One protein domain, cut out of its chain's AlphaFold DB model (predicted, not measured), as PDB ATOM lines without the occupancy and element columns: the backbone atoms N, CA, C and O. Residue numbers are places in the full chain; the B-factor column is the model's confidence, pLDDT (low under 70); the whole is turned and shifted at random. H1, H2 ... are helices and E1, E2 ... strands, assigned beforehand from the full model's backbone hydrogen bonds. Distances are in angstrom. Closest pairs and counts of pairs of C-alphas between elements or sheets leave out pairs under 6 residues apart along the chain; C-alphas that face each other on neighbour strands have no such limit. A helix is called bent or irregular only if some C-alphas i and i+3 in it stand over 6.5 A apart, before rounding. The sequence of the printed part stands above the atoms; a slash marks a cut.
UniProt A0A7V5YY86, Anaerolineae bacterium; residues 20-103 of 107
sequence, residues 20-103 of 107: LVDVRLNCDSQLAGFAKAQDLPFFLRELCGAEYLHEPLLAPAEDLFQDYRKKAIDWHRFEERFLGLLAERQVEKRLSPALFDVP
ATOM      1  N   LEU A  20     121.511 111.414 102.638       88.38
ATOM      2  CA  LEU A  20     120.132 111.700 102.263       88.38
ATOM      3  C   LEU A  20     119.273 110.475 102.571       88.38
ATOM      4  O   LEU A  20     119.504 109.407 102.003       88.38
ATOM      5  N   VAL A  21     118.281 110.639 103.442       89.31
ATOM      6  CA  VAL A  21     117.248 109.629 103.678       89.31
ATOM      7  C   VAL A  21     115.987 110.049 102.930       89.31
ATOM      8  O   VAL A  21     115.351 111.044 103.261       89.31
ATOM      9  N   ASP A  22     115.648 109.298 101.896       87.69
ATOM     10  CA  ASP A  22     114.475 109.511 101.059       87.69
ATOM     11  C   ASP A  22     113.258 108.849 101.702       87.69
ATOM     12  O   ASP A  22     113.190 107.620 101.811       87.69
ATOM     13  N   VAL A  23     112.310 109.680 102.129       88.00
ATOM     14  CA  VAL A  23     111.052 109.276 102.770       88.00
ATOM     15  C   VAL A  23     109.864 109.482 101.826       88.00
ATOM     16  O   VAL A  23     108.703 109.413 102.235       88.00
ATOM     17  N   ARG A  24     110.124 109.734 100.536       85.88
ATOM     18  CA  ARG A  24     109.073 109.912  99.534       85.88
ATOM     19  C   ARG A  24     108.399 108.582  99.240       85.88
ATOM     20  O   ARG A  24     109.039 107.583  98.935       85.88
ATOM     21  N   LEU A  25     107.074 108.621  99.205       82.94
ATOM     22  CA  LEU A  25     106.250 107.474  98.838       82.94
ATOM     23  C   LEU A  25     106.481 106.996  97.392       82.94
ATOM     24  O   LEU A  25     106.401 105.809  97.109       82.94
ATOM     25  N   ASN A  26     106.769 107.924  96.472       79.81
ATOM     26  CA  ASN A  26     106.920 107.651  95.040       79.81
ATOM     27  C   ASN A  26     108.296 108.114  94.529       79.81
ATOM     28  O   ASN A  26     108.399 109.084  93.772       79.81
ATOM     29  N   CYS A  27     109.361 107.426  94.947       73.94
ATOM     30  CA  CYS A  27     110.752 107.751  94.603       73.94
ATOM     31  C   CYS A  27     111.139 107.441  93.137       73.94
ATOM     32  O   CYS A  27     112.132 107.973  92.639       73.94
ATOM     33  N   ASP A  28     110.318 106.665  92.417       69.19
ATOM     34  CA  ASP A  28     110.560 106.229  91.027       69.19
ATOM     35  C   ASP A  28     109.698 106.934  89.971       69.19
ATOM     36  O   ASP A  28     109.705 106.568  88.791       69.19
ATOM     37  N   SER A  29     108.929 107.957  90.356       64.19
ATOM     38  CA  SER A  29     108.037 108.615  89.397       64.19
ATOM     39  C   SER A  29     108.821 109.206  88.212       64.19
ATOM     40  O   SER A  29     109.874 109.821  88.377       64.19
ATOM     41  N   GLN A  30     108.304 109.058  86.987       57.97
ATOM     42  CA  GLN A  30     108.929 109.643  85.787       57.97
ATOM     43  C   GLN A  30     109.102 111.167  85.885       57.97
ATOM     44  O   GLN A  30     110.017 111.720  85.278       57.97
ATOM     45  N   LEU A  31     108.258 111.828  86.684       56.69
ATOM     46  CA  LEU A  31     108.312 113.263  86.965       56.69
ATOM     47  C   LEU A  31     109.463 113.659  87.901       56.69
ATOM     48  O   LEU A  31     109.773 114.842  87.999       56.69
ATOM     49  N   ALA A  32     110.123 112.697  88.556       58.25
ATOM     50  CA  ALA A  32     111.273 112.963  89.413       58.25
ATOM     51  C   ALA A  32     112.525 113.394  88.623       58.25
ATOM     52  O   ALA A  32     113.487 113.854  89.231       58.25
ATOM     53  N   GLY A  33     112.534 113.285  87.287       65.44
ATOM     54  CA  GLY A  33     113.670 113.705  86.460       65.44
ATOM     55  C   GLY A  33     114.968 113.006  86.882       65.44
ATOM     56  O   GLY A  33     115.039 111.781  86.838       65.44
ATOM     57  N   PHE A  34     115.964 113.786  87.319       60.16
ATOM     58  CA  PHE A  34     117.249 113.308  87.861       60.16
ATOM     59  C   PHE A  34     117.187 112.856  89.335       60.16
ATOM     60  O   PHE A  34     118.157 112.315  89.852       60.16
ATOM     61  N   ALA A  35     116.056 113.061  90.019       58.94
ATOM     62  CA  ALA A  35     115.818 112.659  91.407       58.94
ATOM     63  C   ALA A  35     115.106 111.299  91.532       58.94
ATOM     64  O   ALA A  35     114.439 111.039  92.540       58.94
ATOM     65  N   LYS A  36     115.205 110.450  90.503       66.81
ATOM     66  CA  LYS A  36     114.757 109.052  90.563       66.81
ATOM     67  C   LYS A  36     115.647 108.262  91.515       66.81
ATOM     68  O   LYS A  36     116.860 108.468  91.505       66.81
ATOM     69  N   ALA A  37     115.078 107.320  92.265       64.44
ATOM     70  CA  ALA A  37     115.825 106.507  93.232       64.44
ATOM     71  C   ALA A  37     117.016 105.750  92.614       64.44
ATOM     72  O   ALA A  37     117.999 105.485  93.295       64.44
ATOM     73  N   GLN A  38     116.954 105.437  91.318       68.19
ATOM     74  CA  GLN A  38     118.048 104.803  90.573       68.19
ATOM     75  C   GLN A  38     119.233 105.739  90.263       68.19
ATOM     76  O   GLN A  38     120.381 105.302  90.290       68.19
ATOM     77  N   ASP A  39     118.974 107.019  89.985       75.50
ATOM     78  CA  ASP A  39     119.982 107.962  89.479       75.50
ATOM     79  C   ASP A  39     120.510 108.877  90.598       75.50
ATOM     80  O   ASP A  39     121.661 109.316  90.590       75.50
ATOM     81  N   LEU A  40     119.682 109.120  91.615       78.69
ATOM     82  CA  LEU A  40     119.995 109.967  92.759       78.69
ATOM     83  C   LEU A  40     121.205 109.478  93.588       78.69
ATOM     84  O   LEU A  40     122.026 110.324  93.943       78.69
ATOM     85  N   PRO A  41     121.415 108.165  93.838       82.94
ATOM     86  CA  PRO A  41     122.610 107.674  94.528       82.94
ATOM     87  C   PRO A  41     123.903 108.012  93.782       82.94
ATOM     88  O   PRO A  41     124.914 108.329  94.406       82.94
ATOM     89  N   PHE A  42     123.872 107.966  92.445       81.31
ATOM     90  CA  PHE A  42     125.020 108.320  91.618       81.31
ATOM     91  C   PHE A  42     125.338 109.811  91.757       81.31
ATOM     92  O   PHE A  42     126.463 110.160  92.099       81.31
ATOM     93  N   PHE A  43     124.351 110.695  91.590       81.88
ATOM     94  CA  PHE A  43     124.576 112.137  91.732       81.88
ATOM     95  C   PHE A  43     125.014 112.538  93.141       81.88
ATOM     96  O   PHE A  43     125.908 113.367  93.282       81.88
ATOM     97  N   LEU A  44     124.432 111.942  94.183       84.06
ATOM     98  CA  LEU A  44     124.819 112.224  95.563       84.06
ATOM     99  C   LEU A  44     126.262 111.826  95.842       84.06
ATOM    100  O   LEU A  44     126.990 112.597  96.464       84.06
ATOM    101  N   ARG A  45     126.701 110.675  95.333       84.12
ATOM    102  CA  ARG A  45     128.090 110.250  95.475       84.12
ATOM    103  C   ARG A  45     129.040 111.141  94.675       84.12
ATOM    104  O   ARG A  45     130.015 111.623  95.238       84.12
ATOM    105  N   GLU A  46     128.757 111.375  93.394       84.31
ATOM    106  CA  GLU A  46     129.682 112.077  92.493       84.31
ATOM    107  C   GLU A  46     129.731 113.596  92.731       84.31
ATOM    108  O   GLU A  46     130.788 114.204  92.595       84.31
ATOM    109  N   LEU A  47     128.605 114.226  93.085       80.50
ATOM    110  CA  LEU A  47     128.520 115.683  93.256       80.50
ATOM    111  C   LEU A  47     128.630 116.119  94.717       80.50
ATOM    112  O   LEU A  47     129.159 117.195  94.994       80.50
ATOM    113  N   CYS A  48     128.109 115.317  95.647       81.00
ATOM    114  CA  CYS A  48     128.017 115.684  97.061       81.00
ATOM    115  C   CYS A  48     128.872 114.806  97.982       81.00
ATOM    116  O   CYS A  48     129.014 115.150  99.150       81.00
ATOM    117  N   GLY A  49     129.432 113.686  97.509       82.69
ATOM    118  CA  GLY A  49     130.093 112.711  98.381       82.69
ATOM    119  C   GLY A  49     129.173 112.163  99.480       82.69
ATOM    120  O   GLY A  49     129.659 111.821 100.555       82.69
ATOM    121  N   ALA A  50     127.859 112.133  99.238       86.56
ATOM    122  CA  ALA A  50     126.846 111.771 100.221       86.56
ATOM    123  C   ALA A  50     126.233 110.392  99.942       86.56
ATOM    124  O   ALA A  50     126.087 109.966  98.794       86.56
ATOM    125  N   GLU A  51     125.842 109.707 101.011       86.69
ATOM    126  CA  GLU A  51     125.131 108.434 100.977       86.69
ATOM    127  C   GLU A  51     123.642 108.638 100.672       86.69
ATOM    128  O   GLU A  51     123.031 109.614 101.111       86.69
ATOM    129  N   TYR A  52     123.046 107.684  99.961       88.06
ATOM    130  CA  TYR A  52     121.606 107.615  99.735       88.06
ATOM    131  C   TYR A  52     121.020 106.425 100.482       88.06
ATOM    132  O   TYR A  52     121.516 105.304 100.354       88.06
ATOM    133  N   LEU A  53     119.933 106.659 101.203       88.62
ATOM    134  CA  LEU A  53     119.127 105.619 101.817       88.62
ATOM    135  C   LEU A  53     117.656 105.888 101.519       88.62
ATOM    136  O   LEU A  53     117.192 107.006 101.690       88.62
ATOM    137  N   HIS A  54     116.912 104.859 101.136       88.50
ATOM    138  CA  HIS A  54     115.459 104.940 101.055       88.50
ATOM    139  C   HIS A  54     114.838 104.312 102.307       88.50
ATOM    140  O   HIS A  54     115.099 103.141 102.583       88.50
ATOM    141  N   GLU A  55     114.039 105.078 103.060       91.00
ATOM    142  CA  GLU A  55     113.408 104.619 104.306       91.00
ATOM    143  C   GLU A  55     111.873 104.756 104.249       91.00
ATOM    144  O   GLU A  55     111.304 105.769 104.674       91.00
ATOM    145  N   PRO A  56     111.165 103.731 103.741       86.56
ATOM    146  CA  PRO A  56     109.716 103.777 103.564       86.56
ATOM    147  C   PRO A  56     108.938 103.762 104.888       86.56
ATOM    148  O   PRO A  56     107.756 104.111 104.899       86.56
ATOM    149  N   LEU A  57     109.552 103.399 106.023       87.25
ATOM    150  CA  LEU A  57     108.874 103.474 107.323       87.25
ATOM    151  C   LEU A  57     108.547 104.910 107.730       87.25
ATOM    152  O   LEU A  57     107.572 105.119 108.455       87.25
ATOM    153  N   LEU A  58     109.314 105.877 107.226       88.12
ATOM    154  CA  LEU A  58     109.079 107.305 107.418       88.12
ATOM    155  C   LEU A  58     108.185 107.917 106.328       88.12
ATOM    156  O   LEU A  58     107.818 109.083 106.438       88.12
ATOM    157  N   ALA A  59     107.798 107.156 105.302       89.94
ATOM    158  CA  ALA A  59     106.924 107.650 104.243       89.94
ATOM    159  C   ALA A  59     105.446 107.666 104.679       89.94
ATOM    160  O   ALA A  59     105.004 106.752 105.390       89.94
ATOM    161  N   PRO A  60     104.637 108.650 104.242       90.06
ATOM    162  CA  PRO A  60     103.197 108.637 104.487       90.06
ATOM    163  C   PRO A  60     102.543 107.418 103.828       90.06
ATOM    164  O   PRO A  60     103.020 106.917 102.813       90.06
ATOM    165  N   ALA A  61     101.440 106.930 104.395       91.06
ATOM    166  CA  ALA A  61     100.652 105.884 103.750       91.06
ATOM    167  C   ALA A  61      99.992 106.414 102.460       91.06
ATOM    168  O   ALA A  61      99.629 107.590 102.377       91.06
ATOM    169  N   GLU A  62      99.850 105.555 101.447       89.69
ATOM    170  CA  GLU A  62      99.323 105.952 100.131       89.69
ATOM    171  C   GLU A  62      97.892 106.478 100.210       89.69
ATOM    172  O   GLU A  62      97.588 107.506  99.615       89.69
ATOM    173  N   ASP A  63      97.029 105.846 100.998       91.88
ATOM    174  CA  ASP A  63      95.667 106.321 101.242       91.88
ATOM    175  C   ASP A  63      95.656 107.723 101.873       91.88
ATOM    176  O   ASP A  63      94.993 108.626 101.365       91.88
ATOM    177  N   LEU A  64      96.469 107.938 102.910       91.69
ATOM    178  CA  LEU A  64      96.603 109.223 103.593       91.69
ATOM    179  C   LEU A  64      97.105 110.323 102.647       91.69
ATOM    180  O   LEU A  64      96.582 111.442 102.641       91.69
ATOM    181  N   PHE A  65      98.104 110.008 101.821       90.12
ATOM    182  CA  PHE A  65      98.646 110.939 100.838       90.12
ATOM    183  C   PHE A  65      97.622 111.273  99.745       90.12
ATOM    184  O   PHE A  65      97.487 112.434  99.344       90.12
ATOM    185  N   GLN A  66      96.850 110.284  99.286       91.88
ATOM    186  CA  GLN A  66      95.787 110.490  98.305       91.88
ATOM    187  C   GLN A  66      94.631 111.321  98.864       91.88
ATOM    188  O   GLN A  66      94.133 112.194  98.149       91.88
ATOM    189  N   ASP A  67      94.225 111.095 100.114       92.25
ATOM    190  CA  ASP A  67      93.185 111.877 100.788       92.25
ATOM    191  C   ASP A  67      93.567 113.360 100.846       92.25
ATOM    192  O   ASP A  67      92.761 114.230 100.499       92.25
ATOM    193  N   TYR A  68      94.819 113.658 101.205       91.81
ATOM    194  CA  TYR A  68      95.330 115.029 101.217       91.81
ATOM    195  C   TYR A  68      95.402 115.625  99.804       91.81
ATOM    196  O   TYR A  68      94.905 116.725  99.560       91.81
ATOM    197  N   ARG A  69      95.933 114.877  98.826       90.06
ATOM    198  CA  ARG A  69      96.044 115.334  97.428       90.06
ATOM    199  C   ARG A  69      94.684 115.641  96.800       90.06
ATOM    200  O   ARG A  69      94.561 116.584  96.020       90.06
ATOM    201  N   LYS A  70      93.658 114.861  97.143       94.25
ATOM    202  CA  LYS A  70      92.268 115.065  96.707       94.25
ATOM    203  C   LYS A  70      91.535 116.141  97.516       94.25
ATOM    204  O   LYS A  70      90.362 116.383  97.242       94.25
ATOM    205  N   LYS A  71      92.204 116.794  98.476       92.69
ATOM    206  CA  LYS A  71      91.629 117.773  99.413       92.69
ATOM    207  C   LYS A  71      90.454 117.213 100.227       92.69
ATOM    208  O   LYS A  71      89.579 117.965 100.644       92.69
ATOM    209  N   ALA A  72      90.423 115.895 100.437       94.44
ATOM    210  CA  ALA A  72      89.438 115.243 101.297       94.44
ATOM    211  C   ALA A  72      89.732 115.496 102.784       94.44
ATOM    212  O   ALA A  72      88.822 115.483 103.612       94.44
ATOM    213  N   ILE A  73      91.001 115.753 103.110       94.06
ATOM    214  CA  ILE A  73      91.474 116.194 104.421       94.06
ATOM    215  C   ILE A  73      92.341 117.445 104.267       94.06
ATOM    216  O   ILE A  73      92.926 117.681 103.206       94.06
ATOM    217  N   ASP A  74      92.419 118.244 105.325       94.75
ATOM    218  CA  ASP A  74      93.312 119.395 105.409       94.75
ATOM    219  C   ASP A  74      94.699 119.000 105.944       94.75
ATOM    220  O   ASP A  74      94.958 117.842 106.285       94.75
ATOM    221  N   TRP A  75      95.611 119.975 105.988       93.19
ATOM    222  CA  TRP A  75      96.972 119.768 106.486       93.19
ATOM    223  C   TRP A  75      96.988 119.263 107.932       93.19
ATOM    224  O   TRP A  75      97.693 118.307 108.231       93.19
ATOM    225  N   HIS A  76      96.184 119.864 108.811       95.31
ATOM    226  CA  HIS A  76      96.158 119.499 110.227       95.31
ATOM    227  C   HIS A  76      95.767 118.030 110.416       95.31
ATOM    228  O   HIS A  76      96.405 117.291 111.163       95.31
ATOM    229  N   ARG A  77      94.735 117.571 109.702       94.19
ATOM    230  CA  ARG A  77      94.287 116.180 109.782       94.19
ATOM    231  C   ARG A  77      95.243 115.210 109.095       94.19
ATOM    232  O   ARG A  77      95.329 114.054 109.507       94.19
ATOM    233  N   PHE A  78      95.955 115.656 108.061       94.25
ATOM    234  CA  PHE A  78      97.052 114.887 107.479       94.25
ATOM    235  C   PHE A  78      98.188 114.694 108.491       94.25
ATOM    236  O   PHE A  78      98.608 113.562 108.710       94.25
ATOM    237  N   GLU A  79      98.632 115.774 109.134       94.75
ATOM    238  CA  GLU A  79      99.690 115.771 110.146       94.75
ATOM    239  C   GLU A  79      99.340 114.847 111.318       94.75
ATOM    240  O   GLU A  79     100.123 113.961 111.653       94.75
ATOM    241  N   GLU A  80      98.132 114.967 111.874       96.25
ATOM    242  CA  GLU A  80      97.653 114.110 112.966       96.25
ATOM    243  C   GLU A  80      97.685 112.620 112.587       96.25
ATOM    244  O   GLU A  80      98.252 111.795 113.308       96.25
ATOM    245  N   ARG A  81      97.121 112.263 111.424       95.25
ATOM    246  CA  ARG A  81      97.115 110.873 110.939       95.25
ATOM    247  C   ARG A  81      98.521 110.369 110.630       95.25
ATOM    248  O   ARG A  81      98.803 109.195 110.855       95.25
ATOM    249  N   PHE A  82      99.396 111.224 110.111       94.00
ATOM    250  CA  PHE A  82     100.769 110.857 109.789       94.00
ATOM    251  C   PHE A  82     101.592 110.599 111.056       94.00
ATOM    252  O   PHE A  82     102.279 109.585 111.140       94.00
ATOM    253  N   LEU A  83     101.468 111.448 112.078       94.06
ATOM    254  CA  LEU A  83     102.099 111.215 113.380       94.06
ATOM    255  C   LEU A  83     101.569 109.936 114.043       94.06
ATOM    256  O   LEU A  83     102.357 109.152 114.575       94.06
ATOM    257  N   GLY A  84     100.259 109.681 113.948       95.19
ATOM    258  CA  GLY A  84      99.652 108.421 114.388       95.19
ATOM    259  C   GLY A  84     100.259 107.205 113.684       95.19
ATOM    260  O   GLY A  84     100.673 106.254 114.340       95.19
ATOM    261  N   LEU A  85     100.419 107.274 112.361       94.56
ATOM    262  CA  LEU A  85     101.052 106.226 111.558       94.56
ATOM    263  C   LEU A  85     102.505 105.950 111.984       94.56
ATOM    264  O   LEU A  85     102.915 104.791 112.052       94.56
ATOM    265  N   LEU A  86     103.293 106.990 112.273       93.62
ATOM    266  CA  LEU A  86     104.671 106.828 112.752       93.62
ATOM    267  C   LEU A  86     104.709 106.110 114.110       93.62
ATOM    268  O   LEU A  86     105.515 105.193 114.291       93.62
ATOM    269  N   ALA A  87     103.806 106.473 115.025       93.19
ATOM    270  CA  ALA A  87     103.674 105.827 116.330       93.19
ATOM    271  C   ALA A  87     103.212 104.363 116.215       93.19
ATOM    272  O   ALA A  87     103.783 103.479 116.851       93.19
ATOM    273  N   GLU A  88     102.229 104.074 115.358       94.31
ATOM    274  CA  GLU A  88     101.760 102.708 115.081       94.31
ATOM    275  C   GLU A  88     102.879 101.823 114.525       94.31
ATOM    276  O   GLU A  88     103.024 100.660 114.911       94.31
ATOM    277  N   ARG A  89     103.714 102.383 113.643       93.88
ATOM    278  CA  ARG A  89     104.880 101.694 113.081       93.88
ATOM    279  C   ARG A  89     106.010 101.504 114.090       93.88
ATOM    280  O   ARG A  89     106.912 100.720 113.790       93.88
ATOM    281  N   GLN A  90     105.964 102.174 115.245       92.56
ATOM    282  CA  GLN A  90     107.021 102.195 116.262       92.56
ATOM    283  C   GLN A  90     108.381 102.525 115.636       92.56
ATOM    284  O   GLN A  90     109.369 101.802 115.822       92.56
ATOM    285  N   VAL A  91     108.416 103.575 114.808       91.38
ATOM    286  CA  VAL A  91     109.612 103.972 114.045       91.38
ATOM    287  C   VAL A  91     110.813 104.201 114.961       91.38
ATOM    288  O   VAL A  91     111.929 103.845 114.603       91.38
ATOM    289  N   GLU A  92     110.581 104.666 116.186       87.06
ATOM    290  CA  GLU A  92     111.590 104.888 117.220       87.06
ATOM    291  C   GLU A  92     112.283 103.610 117.708       87.06
ATOM    292  O   GLU A  92     113.392 103.673 118.229       87.06
ATOM    293  N   LYS A  93     111.652 102.441 117.542       89.81
ATOM    294  CA  LYS A  93     112.246 101.138 117.891       89.81
ATOM    295  C   LYS A  93     112.823 100.408 116.687       89.81
ATOM    296  O   LYS A  93     113.641  99.507 116.851       89.81
ATOM    297  N   ARG A  94     112.334 100.731 115.492       88.19
ATOM    298  CA  ARG A  94     112.699 100.044 114.247       88.19
ATOM    299  C   ARG A  94     113.850 100.720 113.523       88.19
ATOM    300  O   ARG A  94     114.609 100.036 112.845       88.19
ATOM    301  N   LEU A  95     113.974 102.036 113.664       88.19
ATOM    302  CA  LEU A  95     115.060 102.807 113.081       88.19
ATOM    303  C   LEU A  95     116.216 102.886 114.070       88.19
ATOM    304  O   LEU A  95     116.040 103.239 115.234       88.19
ATOM    305  N   SER A  96     117.413 102.558 113.593       87.38
ATOM    306  CA  SER A  96     118.625 102.746 114.382       87.38
ATOM    307  C   SER A  96     118.935 104.240 114.485       87.38
ATOM    308  O   SER A  96     119.019 104.894 113.442       87.38
ATOM    309  N   PRO A  97     119.193 104.790 115.686       85.75
ATOM    310  CA  PRO A  97     119.669 106.164 115.836       85.75
ATOM    311  C   PRO A  97     120.921 106.466 114.999       85.75
ATOM    312  O   PRO A  97     121.088 107.594 114.549       85.75
ATOM    313  N   ALA A  98     121.725 105.438 114.690       87.31
ATOM    314  CA  ALA A  98     122.918 105.551 113.851       87.31
ATOM    315  C   ALA A  98     122.644 106.052 112.418       87.31
ATOM    316  O   ALA A  98     123.552 106.500 111.710       87.31
ATOM    317  N   LEU A  99     121.380 106.020 111.981       83.75
ATOM    318  CA  LEU A  99     120.938 106.676 110.751       83.75
ATOM    319  C   LEU A  99     121.236 108.178 110.747       83.75
ATOM    320  O   LEU A  99     121.461 108.732 109.673       83.75
ATOM    321  N   PHE A 100     121.299 108.798 111.925       86.56
ATOM    322  CA  PHE A 100     121.447 110.238 112.117       86.56
ATOM    323  C   PHE A 100     122.791 110.643 112.754       86.56
ATOM    324  O   PHE A 100     122.971 111.812 113.081       86.56
ATOM    325  N   ASP A 101     123.746 109.713 112.900       90.44
ATOM    326  CA  ASP A 101     125.072 109.983 113.496       90.44
ATOM    327  C   ASP A 101     125.958 110.891 112.627       90.44
ATOM    328  O   ASP A 101     126.914 111.502 113.107       90.44
ATOM    329  N   VAL A 102     125.646 110.982 111.336       88.75
ATOM    330  CA  VAL A 102     126.295 111.889 110.386       88.75
ATOM    331  C   VAL A 102     125.332 113.013 110.011       88.75
ATOM    332  O   VAL A 102     124.117 112.831 110.129       88.75
ATOM    333  N   PRO A 103     125.823 114.162 109.510       90.06
ATOM    334  CA  PRO A 103     124.964 115.208 108.964       90.06
ATOM    335  C   PRO A 103     123.982 114.631 107.932       90.06
ATOM    336  O   PRO A 103     124.374 114.274 106.821       90.06
TER     337      PRO A 103
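This is residues 20 to 103 of the 107 residues of a protein of Anaerolineae bacterium (UniProt A0A7V5YY86). The model is a flat, loosely built, open loop of two lobes: a small parallel pair of strands, E1 and E2, with H1 and H2 in the connection between them, makes one lobe, and a helical hairpin of H3 and H4 makes the other. After H4 the short helices H5 and H6 head back toward the strand lobe, staying apart from its elements. The 84 printed residues hold six named helices and two named strands in the order E1 H1 H2 E2 H3 H4 H5 H6, and the class is mostly helix. The whole is loose, with a radius of gyration of the C-alphas of 14.8 A and spans of 41 by 33 by 16 A.

E1, residues 20 to 22, and E2, residues 51 to 54, are parallel neighbours at 15 degrees; N 20 and O 51 are 2.8 A apart and N 53 and O 20 are 2.9 A apart, within hydrogen-bond range. Between them come H1, residues 30 to 35, and H2, residues 40 to 48, making a strand-helix-strand unit, two parallel strands joined through helices, with a right-handed crossover. The closest C-alphas of H2 and E2 are those of Pro 41 and Tyr 52, 5.3 A apart. H1 and H2 are close but not clearly touching, with the closest C-alphas, of Phe 34 and Leu 40, 6.5 A apart. H3, residues 62 to 69, and H4, residues 75 to 88, touch as a helical hairpin at a shallow tilt of 13 degrees, opposite ways; their closest C-alphas, of Tyr 68 and Phe 78, are 6.5 A apart. H5, residues 91 to 94, and H4 meet only through their link. H6, residues 97 to 100, is apart from H5 and from E2. In H2, H3 and H4 every O i to N i+4 pair is within hydrogen-bond range; in H1 it is 0 of 2, with 1 of 3 O i to N i+3 pairs, and H5 and H6 are too short for an O i to N i+4 pair.

E1 begins at C-alpha 20, (120.132, 111.700, 102.263). H4 is the longest helix at 19.7 A, from C-alpha 75 at (96.972, 119.768, 106.486). H2 measures 10.7 A, and H3 and E2 10.3 A each. H1 measures 9.4 A and is irregular: C-alphas 31 and 34 are 9.0 A apart. E1 measures 6.2 A, H5 5.0 A and H6 5.8 A; H6 ends at C-alpha 100, (121.447, 110.238, 112.117).

The C-alphas of Glu 46 and Ala 72 are the two farthest apart, at 41.3 A, while those of Leu 20 and Pro 103, the first and last printed, are 9.0 A apart. The printed part has no cut and no long link. The mean pLDDT of the printed part is 85.5, and residues 28 to 38 are under 70.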